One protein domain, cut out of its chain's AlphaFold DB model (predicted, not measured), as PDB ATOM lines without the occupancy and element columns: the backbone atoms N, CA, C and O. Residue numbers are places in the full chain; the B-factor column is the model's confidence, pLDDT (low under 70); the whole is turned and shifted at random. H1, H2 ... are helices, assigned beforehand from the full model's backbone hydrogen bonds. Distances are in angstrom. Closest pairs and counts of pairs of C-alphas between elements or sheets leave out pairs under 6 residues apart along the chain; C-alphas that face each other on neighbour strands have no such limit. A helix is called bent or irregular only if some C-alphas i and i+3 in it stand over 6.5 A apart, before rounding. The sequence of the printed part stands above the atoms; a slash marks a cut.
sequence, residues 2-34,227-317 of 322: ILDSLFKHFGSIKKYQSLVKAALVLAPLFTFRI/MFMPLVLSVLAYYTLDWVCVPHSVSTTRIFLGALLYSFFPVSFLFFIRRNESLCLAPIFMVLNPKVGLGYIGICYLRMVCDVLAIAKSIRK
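AT A GLANCE: This is residues 2 to 34 and 227 to 317 of the 322 residues of an uncharacterized protein of Encephalitozoon cuniculi (strain GB-M1) (UniProt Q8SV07). One long helix, H8, forms a spine; the side-by-side pair H3 and H4 crosses it, and H7 and H6 pack on its first half, with H5 beyond them. H2 trails off past H3, and residues 2 to 9, of which 2 to 8 belong to H1, stick out. The printed part has 124 residues with eight named helices, H1 to H8 in order, and no named strand: the class is all helix. It is compact, with a radius of gyration of the C-alphas of 15.4 A and spans of 44 by 37 by 34 A.

IN THESE COORDINATES: H1, residues 2 to 8, begins at C-alpha 2 (0.362, 49.331, 5.278). H2 is residues 10 to 15. H3, residues 17 to 31, is 21.8 A long, and H4, residues 227 to 245, is 28.8 A long and starts at C-alpha 227 (-6.345, 24.407, 11.045). H5, residues 252 to 264, measures 19.1 A; H6 is residues 266 to 272 and H7 residues 278 to 288. H8, residues 290 to 316, runs 38.8 A to C-alpha 316 (26.908, 25.530, 4.427). H3, H4 and H6 are only just irregular: C-alphas 25 and 28 are 6.8 A apart, 227 and 230 6.8 A, 266 and 269 6.6 A.

HOW THE PARTS SIT: H8 is the hub, touching four helices. Its residues 292 to 300 touch H7, closest at the C-alphas of Met 286 and Gly 293, 3.9 A; this is a helical hairpin with a shallow tilt of 21 degrees. Its residues 292 to 296 touch H6, closest at C-alphas Phe 269 and Tyr 296, 6.9 A. Its residues 294 to 304 touch H4 at a steep tilt of 55 degrees, closest at C-alphas Val 235 and Tyr 301, 6.1 A. Its residues 301 to 311 touch H3, closest at C-alphas Ala 22 and Val 308, 6.1 A. H3 and H4 touch, opposite ways at 8 degrees, a shallow tilt, closest at C-alphas Pro 28 and Leu 231, 4.9 A. H5 and H6 form a helical hairpin, closest at C-alphas Tyr 262 and Ser 268, 5.6 A. H5 and H8 are apart. In H1, H2 and H8 every O i to N i+4 pair is within hydrogen-bond range; H3 has 9 of 11, H4 14 of 15, H5 7 of 9, H7 6 of 7, and H6 0 of 3 but 3 of 4 O i to N i+3 pairs.

THE WHOLE: The C-alphas farthest apart, Phe 264 and Lys 317, are 46.6 A apart. Residues 35 to 226 are not printed; C-alphas 34 and 227 are 8.4 A apart across the cut. Of the links printed whole, H4 to H5 is short and the others are tight. Confidence is under 70 at residues 2 to 8, 11, 275 and 316 to 317.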
ATOM      1  N   ILE A   2      -0.409  50.595   5.137       53.12
ATOM      2  CA  ILE A   2       0.362  49.331   5.278       53.12
ATOM      3  C   ILE A   2       1.468  49.221   4.213       53.12
ATOM      4  O   ILE A   2       2.607  48.901   4.546       53.12
ATOM      5  N   LEU A   3       1.163  49.559   2.953       51.56
ATOM      6  CA  LEU A   3       2.148  49.577   1.863       51.56
ATOM      7  C   LEU A   3       3.294  50.571   2.117       51.56
ATOM      8  O   LEU A   3       4.451  50.199   1.958       51.56
ATOM      9  N   ASP A   4       3.002  51.784   2.588       58.59
ATOM     10  CA  ASP A   4       4.034  52.800   2.871       58.59
ATOM     11  C   ASP A   4       4.987  52.367   3.997       58.59
ATOM     12  O   ASP A   4       6.195  52.595   3.933       58.59
ATOM     13  N   SER A   5       4.459  51.673   5.012       60.53
ATOM     14  CA  SER A   5       5.265  51.075   6.083       60.53
ATOM     15  C   SER A   5       6.152  49.933   5.569       60.53
ATOM     16  O   SER A   5       7.325  49.848   5.943       60.53
ATOM     17  N   LEU A   6       5.640  49.091   4.663       58.59
ATOM     18  CA  LEU A   6       6.410  48.021   4.017       58.59
ATOM     19  C   LEU A   6       7.543  48.576   3.143       58.59
ATOM     20  O   LEU A   6       8.663  48.072   3.219       58.59
ATOM     21  N   PHE A   7       7.288  49.642   2.377       63.31
ATOM     22  CA  PHE A   7       8.316  50.316   1.576       63.31
ATOM     23  C   PHE A   7       9.419  50.923   2.446       63.31
ATOM     24  O   PHE A   7      10.600  50.784   2.126       63.31
ATOM     25  N   LYS A   8       9.065  51.506   3.598       69.75
ATOM     26  CA  LYS A   8      10.038  52.059   4.555       69.75
ATOM     27  C   LYS A   8      10.965  50.994   5.162       69.75
ATOM     28  O   LYS A   8      12.122  51.284   5.449       69.75
ATOM     29  N   HIS A   9      10.487  49.758   5.322       71.25
ATOM     30  CA  HIS A   9      11.257  48.640   5.892       71.25
ATOM     31  C   HIS A   9      11.817  47.676   4.835       71.25
ATOM     32  O   HIS A   9      12.401  46.646   5.182       71.25
ATOM     33  N   PHE A  10      11.685  48.005   3.548       70.56
ATOM     34  CA  PHE A  10      12.023  47.110   2.444       70.56
ATOM     35  C   PHE A  10      13.493  46.664   2.453       70.56
ATOM     36  O   PHE A  10      13.793  45.489   2.235       70.56
ATOM     37  N   GLY A  11      14.414  47.574   2.793       69.19
ATOM     38  CA  GLY A  11      15.841  47.261   2.927       69.19
ATOM     39  C   GLY A  11      16.127  46.211   4.007       69.19
ATOM     40  O   GLY A  11      16.900  45.279   3.784       69.19
ATOM     41  N   SER A  12      15.442  46.301   5.149       72.62
ATOM     42  CA  SER A  12      15.546  45.322   6.238       72.62
ATOM     43  C   SER A  12      14.913  43.981   5.862       72.62
ATOM     44  O   SER A  12      15.501  42.933   6.125       72.62
ATOM     45  N   ILE A  13      13.761  43.989   5.184       72.19
ATOM     46  CA  ILE A  13      13.091  42.766   4.705       72.19
ATOM     47  C   ILE A  13      13.989  42.009   3.719       72.19
ATOM     48  O   ILE A  13      14.146  40.794   3.833       72.19
ATOM     49  N   LYS A  14      14.643  42.726   2.797       74.38
ATOM     50  CA  LYS A  14      15.588  42.136   1.840       74.38
ATOM     51  C   LYS A  14      16.811  41.530   2.537       74.38
ATOM     52  O   LYS A  14      17.257  40.454   2.154       74.38
ATOM     53  N   LYS A  15      17.320  42.175   3.595       80.00
ATOM     54  CA  LYS A  15      18.456  41.677   4.391       80.00
ATOM     55  C   LYS A  15      18.139  40.372   5.132       80.00
ATOM     56  O   LYS A  15      18.987  39.489   5.188       80.00
ATOM     57  N   TYR A  16      16.931  40.236   5.679       83.00
ATOM     58  CA  TYR A  16      16.520  39.070   6.479       83.00
ATOM     59  C   TYR A  16      15.639  38.072   5.713       83.00
ATOM     60  O   TYR A  16      15.015  37.198   6.314       83.00
ATOM     61  N   GLN A  17      15.600  38.170   4.384       83.25
ATOM     62  CA  GLN A  17      14.668  37.426   3.537       83.25
ATOM     63  C   GLN A  17      14.745  35.905   3.744       83.25
ATOM     64  O   GLN A  17      13.714  35.237   3.801       83.25
ATOM     65  N   SER A  18      15.952  35.347   3.880       84.12
ATOM     66  CA  SER A  18      16.164  33.910   4.104       84.12
ATOM     67  C   SER A  18      15.586  33.435   5.440       84.12
ATOM     68  O   SER A  18      14.943  32.388   5.489       84.12
ATOM     69  N   LEU A  19      15.753  34.227   6.503       87.19
ATOM     70  CA  LEU A  19      15.214  33.931   7.831       87.19
ATOM     71  C   LEU A  19      13.689  34.048   7.856       87.19
ATOM     72  O   LEU A  19      13.024  33.160   8.382       87.19
ATOM     73  N   VAL A  20      13.125  35.088   7.233       87.56
ATOM     74  CA  VAL A  20      11.665  35.251   7.125       87.56
ATOM     75  C   VAL A  20      11.052  34.086   6.344       87.56
ATOM     76  O   VAL A  20      10.066  33.500   6.785       87.56
ATOM     77  N   LYS A  21      11.666  33.680   5.226       89.38
ATOM     78  CA  LYS A  21      11.239  32.512   4.442       89.38
ATOM     79  C   LYS A  21      11.282  31.216   5.256       89.38
ATOM     80  O   LYS A  21      10.337  30.433   5.186       89.38
ATOM     81  N   ALA A  22      12.335  31.001   6.046       89.75
ATOM     82  CA  ALA A  22      12.427  29.846   6.936       89.75
ATOM     83  C   ALA A  22      11.337  29.871   8.024       89.75
ATOM     84  O   ALA A  22      10.694  28.851   8.267       89.75
ATOM     85  N   ALA A  23      11.067  31.034   8.624       90.44
ATOM     86  CA  ALA A  23      10.007  31.189   9.617       90.44
ATOM     87  C   ALA A  23       8.615  30.887   9.032       90.44
ATOM     88  O   ALA A  23       7.831  30.176   9.658       90.44
ATOM     89  N   LEU A  24       8.329  31.353   7.810       92.25
ATOM     90  CA  LEU A  24       7.067  31.077   7.110       92.25
ATOM     91  C   LEU A  24       6.874  29.590   6.789       92.25
ATOM     92  O   LEU A  24       5.741  29.113   6.817       92.25
ATOM     93  N   VAL A  25       7.956  28.854   6.516       92.25
ATOM     94  CA  VAL A  25       7.907  27.393   6.354       92.25
ATOM     95  C   VAL A  25       7.643  26.698   7.688       92.25
ATOM     96  O   VAL A  25       6.873  25.750   7.738       92.25
ATOM     97  N   LEU A  26       8.242  27.159   8.783       91.12
ATOM     98  CA  LEU A  26       8.101  26.493  10.077       91.12
ATOM     99  C   LEU A  26       6.773  26.800  10.785       91.12
ATOM    100  O   LEU A  26       6.254  25.937  11.489       91.12
ATOM    101  N   ALA A  27       6.204  27.994  10.599       90.06
ATOM    102  CA  ALA A  27       5.006  28.432  11.319       90.06
ATOM    103  C   ALA A  27       3.808  27.458  11.211       90.06
ATOM    104  O   ALA A  27       3.263  27.106  12.259       90.06
ATOM    105  N   PRO A  28       3.435  26.934  10.022       90.12
ATOM    106  CA  PRO A  28       2.327  25.986   9.893       90.12
ATOM    107  C   PRO A  28       2.528  24.692  10.688       90.12
ATOM    108  O   PRO A  28       1.558  24.133  11.197       90.12
ATOM    109  N   LEU A  29       3.779  24.233  10.833       87.19
ATOM    110  CA  LEU A  29       4.114  23.001  11.557       87.19
ATOM    111  C   LEU A  29       3.854  23.124  13.061       87.19
ATOM    112  O   LEU A  29       3.485  22.144  13.699       87.19
ATOM    113  N   PHE A  30       4.018  24.324  13.625       85.81
ATOM    114  CA  PHE A  30       3.781  24.580  15.048       85.81
ATOM    115  C   PHE A  30       2.307  24.834  15.380       85.81
ATOM    116  O   PHE A  30       1.882  24.639  16.521       85.81
ATOM    117  N   THR A  31       1.521  25.276  14.398       83.69
ATOM    118  CA  THR A  31       0.098  25.595  14.582       83.69
ATOM    119  C   THR A  31      -0.833  24.430  14.269       83.69
ATOM    120  O   THR A  31      -1.973  24.433  14.729       83.69
ATOM    121  N   PHE A  32      -0.380  23.441  13.495       82.12
ATOM    122  CA  PHE A  32      -1.208  22.302  13.123       82.12
ATOM    123  C   PHE A  32      -1.524  21.436  14.349       82.12
ATOM    124  O   PHE A  32      -0.629  20.856  14.967       82.12
ATOM    125  N   ARG A  33      -2.808  21.347  14.712       78.62
ATOM    126  CA  ARG A  33      -3.280  20.540  15.841       78.62
ATOM    127  C   ARG A  33      -4.491  19.710  15.451       78.62
ATOM    128  O   ARG A  33      -5.406  20.186  14.787       78.62
ATOM    129  N   ILE A  34      -4.500  18.474  15.931       76.69
ATOM    130  CA  ILE A  34      -5.647  17.574  15.855       76.69
ATOM    131  C   ILE A  34      -6.493  17.814  17.110       76.69
ATOM    132  O   ILE A  34      -5.980  17.682  18.225       76.69
ATOM    133  N   MET A 227      -7.737  24.776  10.743       82.75
ATOM    134  CA  MET A 227      -6.345  24.407  11.045       82.75
ATOM    135  C   MET A 227      -5.401  24.525   9.844       82.75
ATOM    136  O   MET A 227      -4.189  24.608  10.036       82.75
ATOM    137  N   PHE A 228      -5.921  24.564   8.613       85.75
ATOM    138  CA  PHE A 228      -5.110  24.811   7.420       85.75
ATOM    139  C   PHE A 228      -4.896  26.306   7.139       85.75
ATOM    140  O   PHE A 228      -4.042  26.641   6.321       85.75
ATOM    141  N   MET A 229      -5.593  27.226   7.817       87.81
ATOM    142  CA  MET A 229      -5.427  28.669   7.586       87.81
ATOM    143  C   MET A 229      -3.987  29.161   7.789       87.81
ATOM    144  O   MET A 229      -3.496  29.876   6.915       87.81
ATOM    145  N   PRO A 230      -3.250  28.761   8.847       90.31
ATOM    146  CA  PRO A 230      -1.841  29.128   8.983       90.31
ATOM    147  C   PRO A 230      -0.988  28.677   7.792       90.31
ATOM    148  O   PRO A 230      -0.136  29.431   7.332       90.31
ATOM    149  N   LEU A 231      -1.250  27.485   7.243       91.69
ATOM    150  CA  LEU A 231      -0.571  26.985   6.045       91.69
ATOM    151  C   LEU A 231      -0.868  27.871   4.830       91.69
ATOM    152  O   LEU A 231       0.059  28.311   4.153       91.69
ATOM    153  N   VAL A 232      -2.148  28.155   4.574       90.44
ATOM    154  CA  VAL A 232      -2.586  28.997   3.450       90.44
ATOM    155  C   VAL A 232      -1.961  30.389   3.542       90.44
ATOM    156  O   VAL A 232      -1.367  30.865   2.574       90.44
ATOM    157  N   LEU A 233      -2.035  31.021   4.714       91.19
ATOM    158  CA  LEU A 233      -1.485  32.355   4.947       91.19
ATOM    159  C   LEU A 233       0.038  32.378   4.797       91.19
ATOM    160  O   LEU A 233       0.563  33.278   4.144       91.19
ATOM    161  N   SER A 234       0.748  31.379   5.328       91.44
ATOM    162  CA  SER A 234       2.199  31.262   5.160       91.44
ATOM    163  C   SER A 234       2.607  31.131   3.696       91.44
ATOM    164  O   SER A 234       3.566  31.778   3.270       91.44
ATOM    165  N   VAL A 235       1.884  30.323   2.915       91.19
ATOM    166  CA  VAL A 235       2.146  30.160   1.479       91.19
ATOM    167  C   VAL A 235       1.914  31.477   0.742       91.19
ATOM    168  O   VAL A 235       2.804  31.948   0.035       91.19
ATOM    169  N   LEU A 236       0.767  32.128   0.952       90.06
ATOM    170  CA  LEU A 236       0.468  33.413   0.314       90.06
ATOM    171  C   LEU A 236       1.497  34.490   0.688       90.06
ATOM    172  O   LEU A 236       1.995  35.194  -0.194       90.06
ATOM    173  N   ALA A 237       1.876  34.585   1.964       90.25
ATOM    174  CA  ALA A 237       2.893  35.523   2.433       90.25
ATOM    175  C   ALA A 237       4.266  35.247   1.805       90.25
ATOM    176  O   ALA A 237       4.942  36.183   1.375       90.25
ATOM    177  N   TYR A 238       4.664  33.975   1.692       90.31
ATOM    178  CA  TYR A 238       5.934  33.585   1.081       90.31
ATOM    179  C   TYR A 238       6.012  34.023  -0.381       90.31
ATOM    180  O   TYR A 238       6.983  34.668  -0.775       90.31
ATOM    181  N   TYR A 239       4.995  33.696  -1.184       87.62
ATOM    182  CA  TYR A 239       4.986  34.038  -2.609       87.62
ATOM    183  C   TYR A 239       4.796  35.537  -2.848       87.62
ATOM    184  O   TYR A 239       5.379  36.069  -3.787       87.62
ATOM    185  N   THR A 240       4.069  36.239  -1.973       86.50
ATOM    186  CA  THR A 240       3.989  37.707  -2.012       86.50
ATOM    187  C   THR A 240       5.362  38.324  -1.757       86.50
ATOM    188  O   THR A 240       5.825  39.145  -2.542       86.50
ATOM    189  N   LEU A 241       6.057  37.896  -0.701       85.56
ATOM    190  CA  LEU A 241       7.395  38.386  -0.368       85.56
ATOM    191  C   LEU A 241       8.411  38.066  -1.471       85.56
ATOM    192  O   LEU A 241       9.274  38.885  -1.777       85.56
ATOM    193  N   ASP A 242       8.302  36.894  -2.091       83.12
ATOM    194  CA  ASP A 242       9.132  36.532  -3.235       83.12
ATOM    195  C   ASP A 242       8.884  37.442  -4.443       83.12
ATOM    196  O   ASP A 242       9.843  37.941  -5.024       83.12
ATOM    197  N   TRP A 243       7.616  37.715  -4.761       82.25
ATOM    198  CA  TRP A 243       7.216  38.559  -5.884       82.25
ATOM    199  C   TRP A 243       7.619  40.027  -5.708       82.25
ATOM    200  O   TRP A 243       8.094  40.649  -6.654       82.25
ATOM    201  N   VAL A 244       7.498  40.586  -4.498       79.69
ATOM    202  CA  VAL A 244       7.932  41.969  -4.229       79.69
ATOM    203  C   VAL A 244       9.462  42.094  -4.324       79.69
ATOM    204  O   VAL A 244       9.975  43.107  -4.796       79.69
ATOM    205  N   CYS A 245      10.221  41.075  -3.900       74.38
ATOM    206  CA  CYS A 245      11.686  41.097  -3.988       74.38
ATOM    207  C   CYS A 245      12.219  40.804  -5.398       74.38
ATOM    208  O   CYS A 245      13.251  41.358  -5.780       74.38
ATOM    209  N   VAL A 246      11.553  39.917  -6.139       76.94
ATOM    210  CA  VAL A 246      11.891  39.527  -7.510       76.94
ATOM    211  C   VAL A 246      10.589  39.503  -8.315       76.94
ATOM    212  O   VAL A 246       9.884  38.492  -8.309       76.94
ATOM    213  N   PRO A 247      10.244  40.616  -8.988       73.88
ATOM    214  CA  PRO A 247       9.026  40.700  -9.774       73.88
ATOM    215  C   PRO A 247       9.041  39.653 -10.876       73.88
ATOM    216  O   PRO A 247       9.928  39.613 -11.729       73.88
ATOM    217  N   HIS A 248       8.027  38.805 -10.851       72.00
ATOM    218  CA  HIS A 248       7.826  37.752 -11.826       72.00
ATOM    219  C   HIS A 248       6.734  38.179 -12.798       72.00
ATOM    220  O   HIS A 248       5.692  38.682 -12.370       72.00
ATOM    221  N   SER A 249       6.939  37.949 -14.096       77.56
ATOM    222  CA  SER A 249       5.867  38.110 -15.075       77.56
ATOM    223  C   SER A 249       4.843  36.988 -14.905       77.56
ATOM    224  O   SER A 249       5.180  35.801 -14.808       77.56
ATOM    225  N   VAL A 250       3.576  37.386 -14.843       79.75
ATOM    226  CA  VAL A 250       2.432  36.487 -14.714       79.75
ATOM    227  C   VAL A 250       1.772  36.363 -16.084       79.75
ATOM    228  O   VAL A 250       1.422  37.366 -16.700       79.75
ATOM    229  N   SER A 251       1.614  35.137 -16.590       83.50
ATOM    230  CA  SER A 251       0.957  34.902 -17.879       83.50
ATOM    231  C   SER A 251      -0.554  34.782 -17.689       83.50
ATOM    232  O   SER A 251      -1.052  33.746 -17.246       83.50
ATOM    233  N   THR A 252      -1.295  35.822 -18.075       83.12
ATOM    234  CA  THR A 252      -2.767  35.831 -18.023       83.12
ATOM    235  C   THR A 252      -3.372  34.672 -18.818       83.12
ATOM    236  O   THR A 252      -4.290  34.012 -18.340       83.12
ATOM    237  N   THR A 253      -2.807  34.350 -19.988       85.69
ATOM    238  CA  THR A 253      -3.240  33.219 -20.826       85.69
ATOM    239  C   THR A 253      -3.125  31.886 -20.096       85.69
ATOM    240  O   THR A 253      -4.025  31.056 -20.191       85.69
ATOM    241  N   ARG A 254      -2.044  31.669 -19.335       82.38
ATOM    242  CA  ARG A 254      -1.865  30.434 -18.559       82.38
ATOM    243  C   ARG A 254      -2.790  30.374 -17.351       82.38
ATOM    244  O   ARG A 254      -3.303  29.297 -17.074       82.38
ATOM    245  N   ILE A 255      -3.041  31.496 -16.673       84.25
ATOM    246  CA  ILE A 255      -4.035  31.547 -15.587       84.25
ATOM    247  C   ILE A 255      -5.416  31.172 -16.122       84.25
ATOM    248  O   ILE A 255      -6.074  30.300 -15.558       84.25
ATOM    249  N   PHE A 256      -5.827  31.789 -17.232       85.38
ATOM    250  CA  PHE A 256      -7.104  31.497 -17.876       85.38
ATOM    251  C   PHE A 256      -7.192  30.029 -18.308       85.38
ATOM    252  O   PHE A 256      -8.158  29.347 -17.974       85.38
ATOM    253  N   LEU A 257      -6.156  29.514 -18.979       85.88
ATOM    254  CA  LEU A 257      -6.099  28.116 -19.398       85.88
ATOM    255  C   LEU A 257      -6.141  27.158 -18.201       85.88
ATOM    256  O   LEU A 257      -6.785  26.120 -18.285       85.88
ATOM    257  N   GLY A 258      -5.494  27.499 -17.085       81.75
ATOM    258  CA  GLY A 258      -5.520  26.692 -15.868       81.75
ATOM    259  C   GLY A 258      -6.890  26.648 -15.204       81.75
ATOM    260  O   GLY A 258      -7.350  25.569 -14.839       81.75
ATOM    261  N   ALA A 259      -7.575  27.788 -15.112       81.19
ATOM    262  CA  ALA A 259      -8.948  27.841 -14.614       81.19
ATOM    263  C   ALA A 259      -9.923  27.077 -15.533       81.19
ATOM    264  O   ALA A 259     -10.793  26.342 -15.058       81.19
ATOM    265  N   LEU A 260      -9.747  27.200 -16.851       84.56
ATOM    266  CA  LEU A 260     -10.562  26.500 -17.839       84.56
ATOM    267  C   LEU A 260     -10.335  24.984 -17.783       84.56
ATOM    268  O   LEU A 260     -11.292  24.228 -17.645       84.56
ATOM    269  N   LEU A 261      -9.078  24.531 -17.838       84.31
ATOM    270  CA  LEU A 261      -8.733  23.107 -17.784       84.31
ATOM    271  C   LEU A 261      -9.182  22.460 -16.480       84.31
ATOM    272  O   LEU A 261      -9.607  21.311 -16.508       84.31
ATOM    273  N   TYR A 262      -9.149  23.187 -15.362       80.44
ATOM    274  CA  TYR A 262      -9.674  22.694 -14.095       80.44
ATOM    275  C   TYR A 262     -11.155  22.294 -14.191       80.44
ATOM    276  O   TYR A 262     -11.546  21.278 -13.623       80.44
ATOM    277  N   SER A 263     -11.955  23.037 -14.963       75.56
ATOM    278  CA  SER A 263     -13.391  22.770 -15.130       75.56
ATOM    279  C   SER A 263     -13.678  21.441 -15.844       75.56
ATOM    280  O   SER A 263     -14.718  20.836 -15.609       75.56
ATOM    281  N   PHE A 264     -12.755  20.970 -16.689       78.88
ATOM    282  CA  PHE A 264     -12.882  19.699 -17.418       78.88
ATOM    283  C   PHE A 264     -12.065  18.566 -16.790       78.88
ATOM    284  O   PHE A 264     -12.432  17.398 -16.872       78.88
ATOM    285  N   PHE A 265     -10.933  18.907 -16.178       80.19
ATOM    286  CA  PHE A 265      -9.982  17.973 -15.601       80.19
ATOM    287  C   PHE A 265      -9.404  18.571 -14.312       80.19
ATOM    288  O   PHE A 265      -8.368  19.241 -14.353       80.19
ATOM    289  N   PRO A 266     -10.033  18.329 -13.147       73.88
ATOM    290  CA  PRO A 266      -9.624  18.945 -11.887       73.88
ATOM    291  C   PRO A 266      -8.160  18.700 -11.518       73.88
ATOM    292  O   PRO A 266      -7.527  19.598 -10.989       73.88
ATOM    293  N   VAL A 267      -7.570  17.554 -11.884       79.19
ATOM    294  CA  VAL A 267      -6.142  17.228 -11.651       79.19
ATOM    295  C   VAL A 267      -5.178  18.109 -12.465       79.19
ATOM    296  O   VAL A 267      -3.983  18.163 -12.170       79.19
ATOM    297  N   SER A 268      -5.674  18.876 -13.442       80.00
ATOM    298  CA  SER A 268      -4.858  19.798 -14.243       80.00
ATOM    299  C   SER A 268      -4.115  20.850 -13.417       80.00
ATOM    300  O   SER A 268      -3.109  21.367 -13.904       80.00
ATOM    301  N   PHE A 269      -4.518  21.123 -12.166       78.56
ATOM    302  CA  PHE A 269      -3.793  22.032 -11.266       78.56
ATOM    303  C   PHE A 269      -2.302  21.675 -11.132       78.56
ATOM    304  O   PHE A 269      -1.469  22.567 -10.949       78.56
ATOM    305  N   LEU A 270      -1.946  20.392 -11.289       81.38
ATOM    306  CA  LEU A 270      -0.564  19.905 -11.268       81.38
ATOM    307  C   LEU A 270       0.302  20.479 -12.405       81.38
ATOM    308  O   LEU A 270       1.517  20.583 -12.267       81.38
ATOM    309  N   PHE A 271      -0.288  20.901 -13.523       80.00
ATOM    310  CA  PHE A 271       0.460  21.500 -14.637       80.00
ATOM    311  C   PHE A 271       0.784  22.985 -14.415       80.00
ATOM    312  O   PHE A 271       1.631  23.560 -15.110       80.00
ATOM    313  N   PHE A 272       0.159  23.604 -13.413       77.12
ATOM    314  CA  PHE A 272       0.266  25.032 -13.131       77.12
ATOM    315  C   PHE A 272       0.982  25.327 -11.808       77.12
ATOM    316  O   PHE A 272       0.631  26.246 -11.074       77.12
ATOM    317  N   ILE A 273       2.031  24.563 -11.494       72.25
ATOM    318  CA  ILE A 273       2.821  24.709 -10.255       72.25
ATOM    319  C   ILE A 273       3.876  25.834 -10.371       72.25
ATOM    320  O   ILE A 273       4.695  26.020  -9.475       72.25
ATOM    321  N   ARG A 274       3.944  26.600 -11.472       73.94
ATOM    322  CA  ARG A 274       4.999  27.619 -11.658       73.94
ATOM    323  C   ARG A 274       4.947  28.699 -10.571       73.94
ATOM    324  O   ARG A 274       3.885  29.216 -10.255       73.94
ATOM    325  N   ARG A 275       6.135  29.083 -10.080       69.56
ATOM    326  CA  ARG A 275       6.358  30.040  -8.976       69.56
ATOM    327  C   ARG A 275       5.581  31.351  -9.157       69.56
ATOM    328  O   ARG A 275       5.039  31.884  -8.199       69.56
ATOM    329  N   ASN A 276       5.499  31.818 -10.399       73.88
ATOM    330  CA  ASN A 276       4.890  33.090 -10.781       73.88
ATOM    331  C   ASN A 276       3.353  33.042 -10.749       73.88
ATOM    332  O   ASN A 276       2.702  34.069 -10.615       73.88
ATOM    333  N   GLU A 277       2.769  31.854 -10.907       77.38
ATOM    334  CA  GLU A 277       1.324  31.656 -11.074       77.38
ATOM    335  C   GLU A 277       0.664  31.228  -9.753       77.38
ATOM    336  O   GLU A 277      -0.542  31.407  -9.585       77.38
ATOM    337  N   SER A 278       1.458  30.739  -8.788       80.00
ATOM    338  CA  SER A 278       0.999  30.234  -7.489       80.00
ATOM    339  C   SER A 278       0.154  31.232  -6.700       80.00
ATOM    340  O   SER A 278      -0.857  30.837  -6.125       80.00
ATOM    341  N   LEU A 279       0.515  32.522  -6.720       80.06
ATOM    342  CA  LEU A 279      -0.226  33.579  -6.022       80.06
ATOM    343  C   LEU A 279      -1.649  33.768  -6.577       80.06
ATOM    344  O   LEU A 279      -2.562  34.084  -5.823       80.06
ATOM    345  N   CYS A 280      -1.838  33.575  -7.885       81.38
ATOM    346  CA  CYS A 280      -3.123  33.787  -8.553       81.38
ATOM    347  C   CYS A 280      -3.978  32.516  -8.558       81.38
ATOM    348  O   CYS A 280      -5.180  32.568  -8.317       81.38
ATOM    349  N   LEU A 281      -3.359  31.362  -8.809       83.81
ATOM    350  CA  LEU A 281      -4.068  30.093  -8.937       83.81
ATOM    351  C   LEU A 281      -4.489  29.498  -7.596       83.81
ATOM    352  O   LEU A 281      -5.533  28.856  -7.537       83.81
ATOM    353  N   ALA A 282      -3.737  29.733  -6.515       85.44
ATOM    354  CA  ALA A 282      -4.124  29.237  -5.197       85.44
ATOM    355  C   ALA A 282      -5.489  29.797  -4.729       85.44
ATOM    356  O   ALA A 282      -6.347  28.987  -4.377       85.44
ATOM    357  N   PRO A 283      -5.757  31.120  -4.783       84.44
ATOM    358  CA  PRO A 283      -7.089  31.664  -4.518       84.44
ATOM    359  C   PRO A 283      -8.162  31.136  -5.474       84.44
ATOM    360  O   PRO A 283      -9.240  30.768  -5.020       84.44
ATOM    361  N   ILE A 284      -7.869  31.054  -6.779       84.94
ATOM    362  CA  ILE A 284      -8.827  30.568  -7.787       84.94
ATOM    363  C   ILE A 284      -9.254  29.132  -7.471       84.94
ATOM    364  O   ILE A 284     -10.445  28.855  -7.365       84.94
ATOM    365  N   PHE A 285      -8.302  28.222  -7.256       85.44
ATOM    366  CA  PHE A 285      -8.618  26.834  -6.926       85.44
ATOM    367  C   PHE A 285      -9.295  26.702  -5.564       85.44
ATOM    368  O   PHE A 285     -10.204  25.891  -5.438       85.44
ATOM    369  N   MET A 286      -8.925  27.514  -4.570       83.19
ATOM    370  CA  MET A 286      -9.616  27.539  -3.275       83.19
ATOM    371  C   MET A 286     -11.084  27.955  -3.389       83.19
ATOM    372  O   MET A 286     -11.925  27.368  -2.715       83.19
ATOM    373  N   VAL A 287     -11.400  28.934  -4.242       82.12
ATOM    374  CA  VAL A 287     -12.782  29.380  -4.485       82.12
ATOM    375  C   VAL A 287     -13.567  28.341  -5.286       82.12
ATOM    376  O   VAL A 287     -14.719  28.069  -4.962       82.12
ATOM    377  N   LEU A 288     -12.953  27.741  -6.310       78.50
ATOM    378  CA  LEU A 288     -13.615  26.747  -7.160       78.50
ATOM    379  C   LEU A 288     -13.848  25.413  -6.436       78.50
ATOM    380  O   LEU A 288     -14.893  24.791  -6.606       78.50
ATOM    381  N   ASN A 289     -12.874  24.951  -5.652       78.06
ATOM    382  CA  ASN A 289     -12.960  23.738  -4.845       78.06
ATOM    383  C   ASN A 289     -11.910  23.786  -3.723       78.06
ATOM    384  O   ASN A 289     -10.735  23.485  -3.966       78.06
ATOM    385  N   PRO A 290     -12.318  24.085  -2.477       78.44
ATOM    386  CA  PRO A 290     -11.404  24.215  -1.345       78.44
ATOM    387  C   PRO A 290     -10.457  23.023  -1.147       78.44
ATOM    388  O   PRO A 290      -9.332  23.213  -0.697       78.44
ATOM    389  N   LYS A 291     -10.849  21.796  -1.520       78.94
ATOM    390  CA  LYS A 291      -9.976  20.613  -1.410       78.94
ATOM    391  C   LYS A 291      -8.844  20.643  -2.422       78.94
ATOM    392  O   LYS A 291      -7.698  20.369  -2.075       78.94
ATOM    393  N   VAL A 292      -9.167  20.975  -3.671       81.38
ATOM    394  CA  VAL A 292      -8.164  21.110  -4.730       81.38
ATOM    395  C   VAL A 292      -7.270  22.307  -4.438       81.38
ATOM    396  O   VAL A 292      -6.052  22.197  -4.551       81.38
ATOM    397  N   GLY A 293      -7.851  23.410  -3.960       85.56
ATOM    398  CA  GLY A 293      -7.100  24.546  -3.441       85.56
ATOM    399  C   GLY A 293      -6.129  24.151  -2.326       85.56
ATOM    400  O   GLY A 293      -4.953  24.500  -2.398       85.56
ATOM    401  N   LEU A 294      -6.569  23.372  -1.330       85.81
ATOM    402  CA  LEU A 294      -5.707  22.855  -0.257       85.81
ATOM    403  C   LEU A 294      -4.603  21.937  -0.792       85.81
ATOM    404  O   LEU A 294      -3.453  22.062  -0.372       85.81
ATOM    405  N   GLY A 295      -4.918  21.065  -1.753       86.19
ATOM    406  CA  GLY A 295      -3.927  20.237  -2.443       86.19
ATOM    407  C   GLY A 295      -2.872  21.079  -3.166       86.19
ATOM    408  O   GLY A 295      -1.672  20.855  -3.003       86.19
ATOM    409  N   TYR A 296      -3.303  22.107  -3.901       88.94
ATOM    410  CA  TYR A 296      -2.420  23.051  -4.587       88.94
ATOM    411  C   TYR A 296      -1.537  23.837  -3.604       88.94
ATOM    412  O   TYR A 296      -0.328  23.962  -3.818       88.94
ATOM    413  N   ILE A 297      -2.110  24.308  -2.491       90.50
ATOM    414  CA  ILE A 297      -1.379  24.949  -1.387       90.50
ATOM    415  C   ILE A 297      -0.330  24.000  -0.799       90.50
ATOM    416  O   ILE A 297       0.803  24.422  -0.575       90.50
ATOM    417  N   GLY A 298      -0.660  22.720  -0.609       89.88
ATOM    418  CA  GLY A 298       0.284  21.702  -0.145       89.88
ATOM    419  C   GLY A 298       1.489  21.543  -1.077       89.88
ATOM    420  O   GLY A 298       2.628  21.497  -0.615       89.88
ATOM    421  N   ILE A 299       1.270  21.549  -2.394       89.69
ATOM    422  CA  ILE A 299       2.357  21.504  -3.386       89.69
ATOM    423  C   ILE A 299       3.215  22.772  -3.339       89.69
ATOM    424  O   ILE A 299       4.446  22.691  -3.352       89.69
ATOM    425  N   CYS A 300       2.580  23.941  -3.266       90.38
ATOM    426  CA  CYS A 300       3.283  25.216  -3.129       90.38
ATOM    427  C   CYS A 300       4.145  25.234  -1.858       90.38
ATOM    428  O   CYS A 300       5.306  25.637  -1.893       90.38
ATOM    429  N   TYR A 301       3.618  24.710  -0.753       91.94
ATOM    430  CA  TYR A 301       4.347  24.576   0.500       91.94
ATOM    431  C   TYR A 301       5.539  23.613   0.398       91.94
ATOM    432  O   TYR A 301       6.640  23.959   0.826       91.94
ATOM    433  N   LEU A 302       5.379  22.440  -0.228       91.19
ATOM    434  CA  LEU A 302       6.499  21.519  -0.478       91.19
ATOM    435  C   LEU A 302       7.624  22.202  -1.264       91.19
ATOM    436  O   LEU A 302       8.804  22.014  -0.965       91.19
ATOM    437  N   ARG A 303       7.273  23.056  -2.229       88.62
ATOM    438  CA  ARG A 303       8.257  23.860  -2.956       88.62
ATOM    439  C   ARG A 303       8.972  24.861  -2.051       88.62
ATOM    440  O   ARG A 303      10.191  24.968  -2.136       88.62
ATOM    441  N   MET A 304       8.247  25.557  -1.174       90.81
ATOM    442  CA  MET A 304       8.851  26.463  -0.189       90.81
ATOM    443  C   MET A 304       9.865  25.740   0.702       90.81
ATOM    444  O   MET A 304      10.949  26.271   0.947       90.81
ATOM    445  N   VAL A 305       9.543  24.519   1.147       91.31
ATOM    446  CA  VAL A 305      10.460  23.666   1.917       91.31
ATOM    447  C   VAL A 305      11.726  23.375   1.105       91.31
ATOM    448  O   VAL A 305      12.831  23.599   1.600       91.31
ATOM    449  N   CYS A 306      11.588  22.940  -0.151       90.31
ATOM    450  CA  CYS A 306      12.725  22.685  -1.041       90.31
ATOM    451  C   CYS A 306      13.604  23.928  -1.251       90.31
ATOM    452  O   CYS A 306      14.831  23.829  -1.178       90.31
ATOM    453  N   ASP A 307      12.995  25.096  -1.458       87.81
ATOM    454  CA  ASP A 307      13.702  26.367  -1.626       87.81
ATOM    455  C   ASP A 307      14.509  26.736  -0.370       87.81
ATOM    456  O   ASP A 307      15.684  27.099  -0.464       87.81
ATOM    457  N   VAL A 308      13.915  26.609   0.822       89.00
ATOM    458  CA  VAL A 308      14.606  26.891   2.093       89.00
ATOM    459  C   VAL A 308      15.746  25.899   2.338       89.00
ATOM    460  O   VAL A 308      16.831  26.308   2.755       89.00
ATOM    461  N   LEU A 309      15.554  24.616   2.020       89.00
ATOM    462  CA  LEU A 309      16.618  23.612   2.101       89.00
ATOM    463  C   LEU A 309      17.777  23.921   1.143       89.00
ATOM    464  O   LEU A 309      18.938  23.728   1.510       89.00
ATOM    465  N   ALA A 310      17.491  24.412  -0.065       87.88
ATOM    466  CA  ALA A 310      18.518  24.825  -1.019       87.88
ATOM    467  C   ALA A 310      19.334  26.022  -0.498       87.88
ATOM    468  O   ALA A 310      20.564  25.979  -0.539       87.88
ATOM    469  N   ILE A 311      18.667  27.032   0.074       84.75
ATOM    470  CA  ILE A 311      19.318  28.194   0.708       84.75
ATOM    471  C   ILE A 311      20.199  27.755   1.889       84.75
ATOM    472  O   ILE A 311      21.342  28.192   2.026       84.75
ATOM    473  N   ALA A 312      19.708  26.850   2.737       83.56
ATOM    474  CA  ALA A 312      20.486  26.335   3.863       83.56
ATOM    475  C   ALA A 312      21.742  25.572   3.399       83.56
ATOM    476  O   ALA A 312      22.810  25.695   4.004       83.56
ATOM    477  N   LYS A 313      21.641  24.813   2.299       83.56
ATOM    478  CA  LYS A 313      22.781  24.109   1.690       83.56
ATOM    479  C   LYS A 313      23.803  25.066   1.077       83.56
ATOM    480  O   LYS A 313      24.996  24.808   1.215       83.56
ATOM    481  N   SER A 314      23.374  26.155   0.432       79.38
ATOM    482  CA  SER A 314      24.303  27.129  -0.160       79.38
ATOM    483  C   SER A 314      25.098  27.899   0.895       79.38
ATOM    484  O   SER A 314      26.254  28.213   0.656       79.38
ATOM    485  N   ILE A 315      24.516  28.145   2.074       74.12
ATOM    486  CA  ILE A 315      25.204  28.795   3.202       74.12
ATOM    487  C   ILE A 315      26.235  27.855   3.859       74.12
ATOM    488  O   ILE A 315      27.240  28.315   4.389       74.12
ATOM    489  N   ARG A 316      26.010  26.532   3.821       65.06
ATOM    490  CA  ARG A 316      26.908  25.530   4.427       65.06
ATOM    491  C   ARG A 316      28.111  25.130   3.574       65.06
ATOM    492  O   ARG A 316      29.023  24.523   4.125       65.06
ATOM    493  N   LYS A 317      28.133  25.409   2.266       52.31
ATOM    494  CA  LYS A 317      29.344  25.177   1.466       52.31
ATOM    495  C   LYS A 317      30.383  26.237   1.854       52.31
ATOM    496  O   LYS A 317      30.116  27.414   1.615       52.31
TER     497      LYS A 317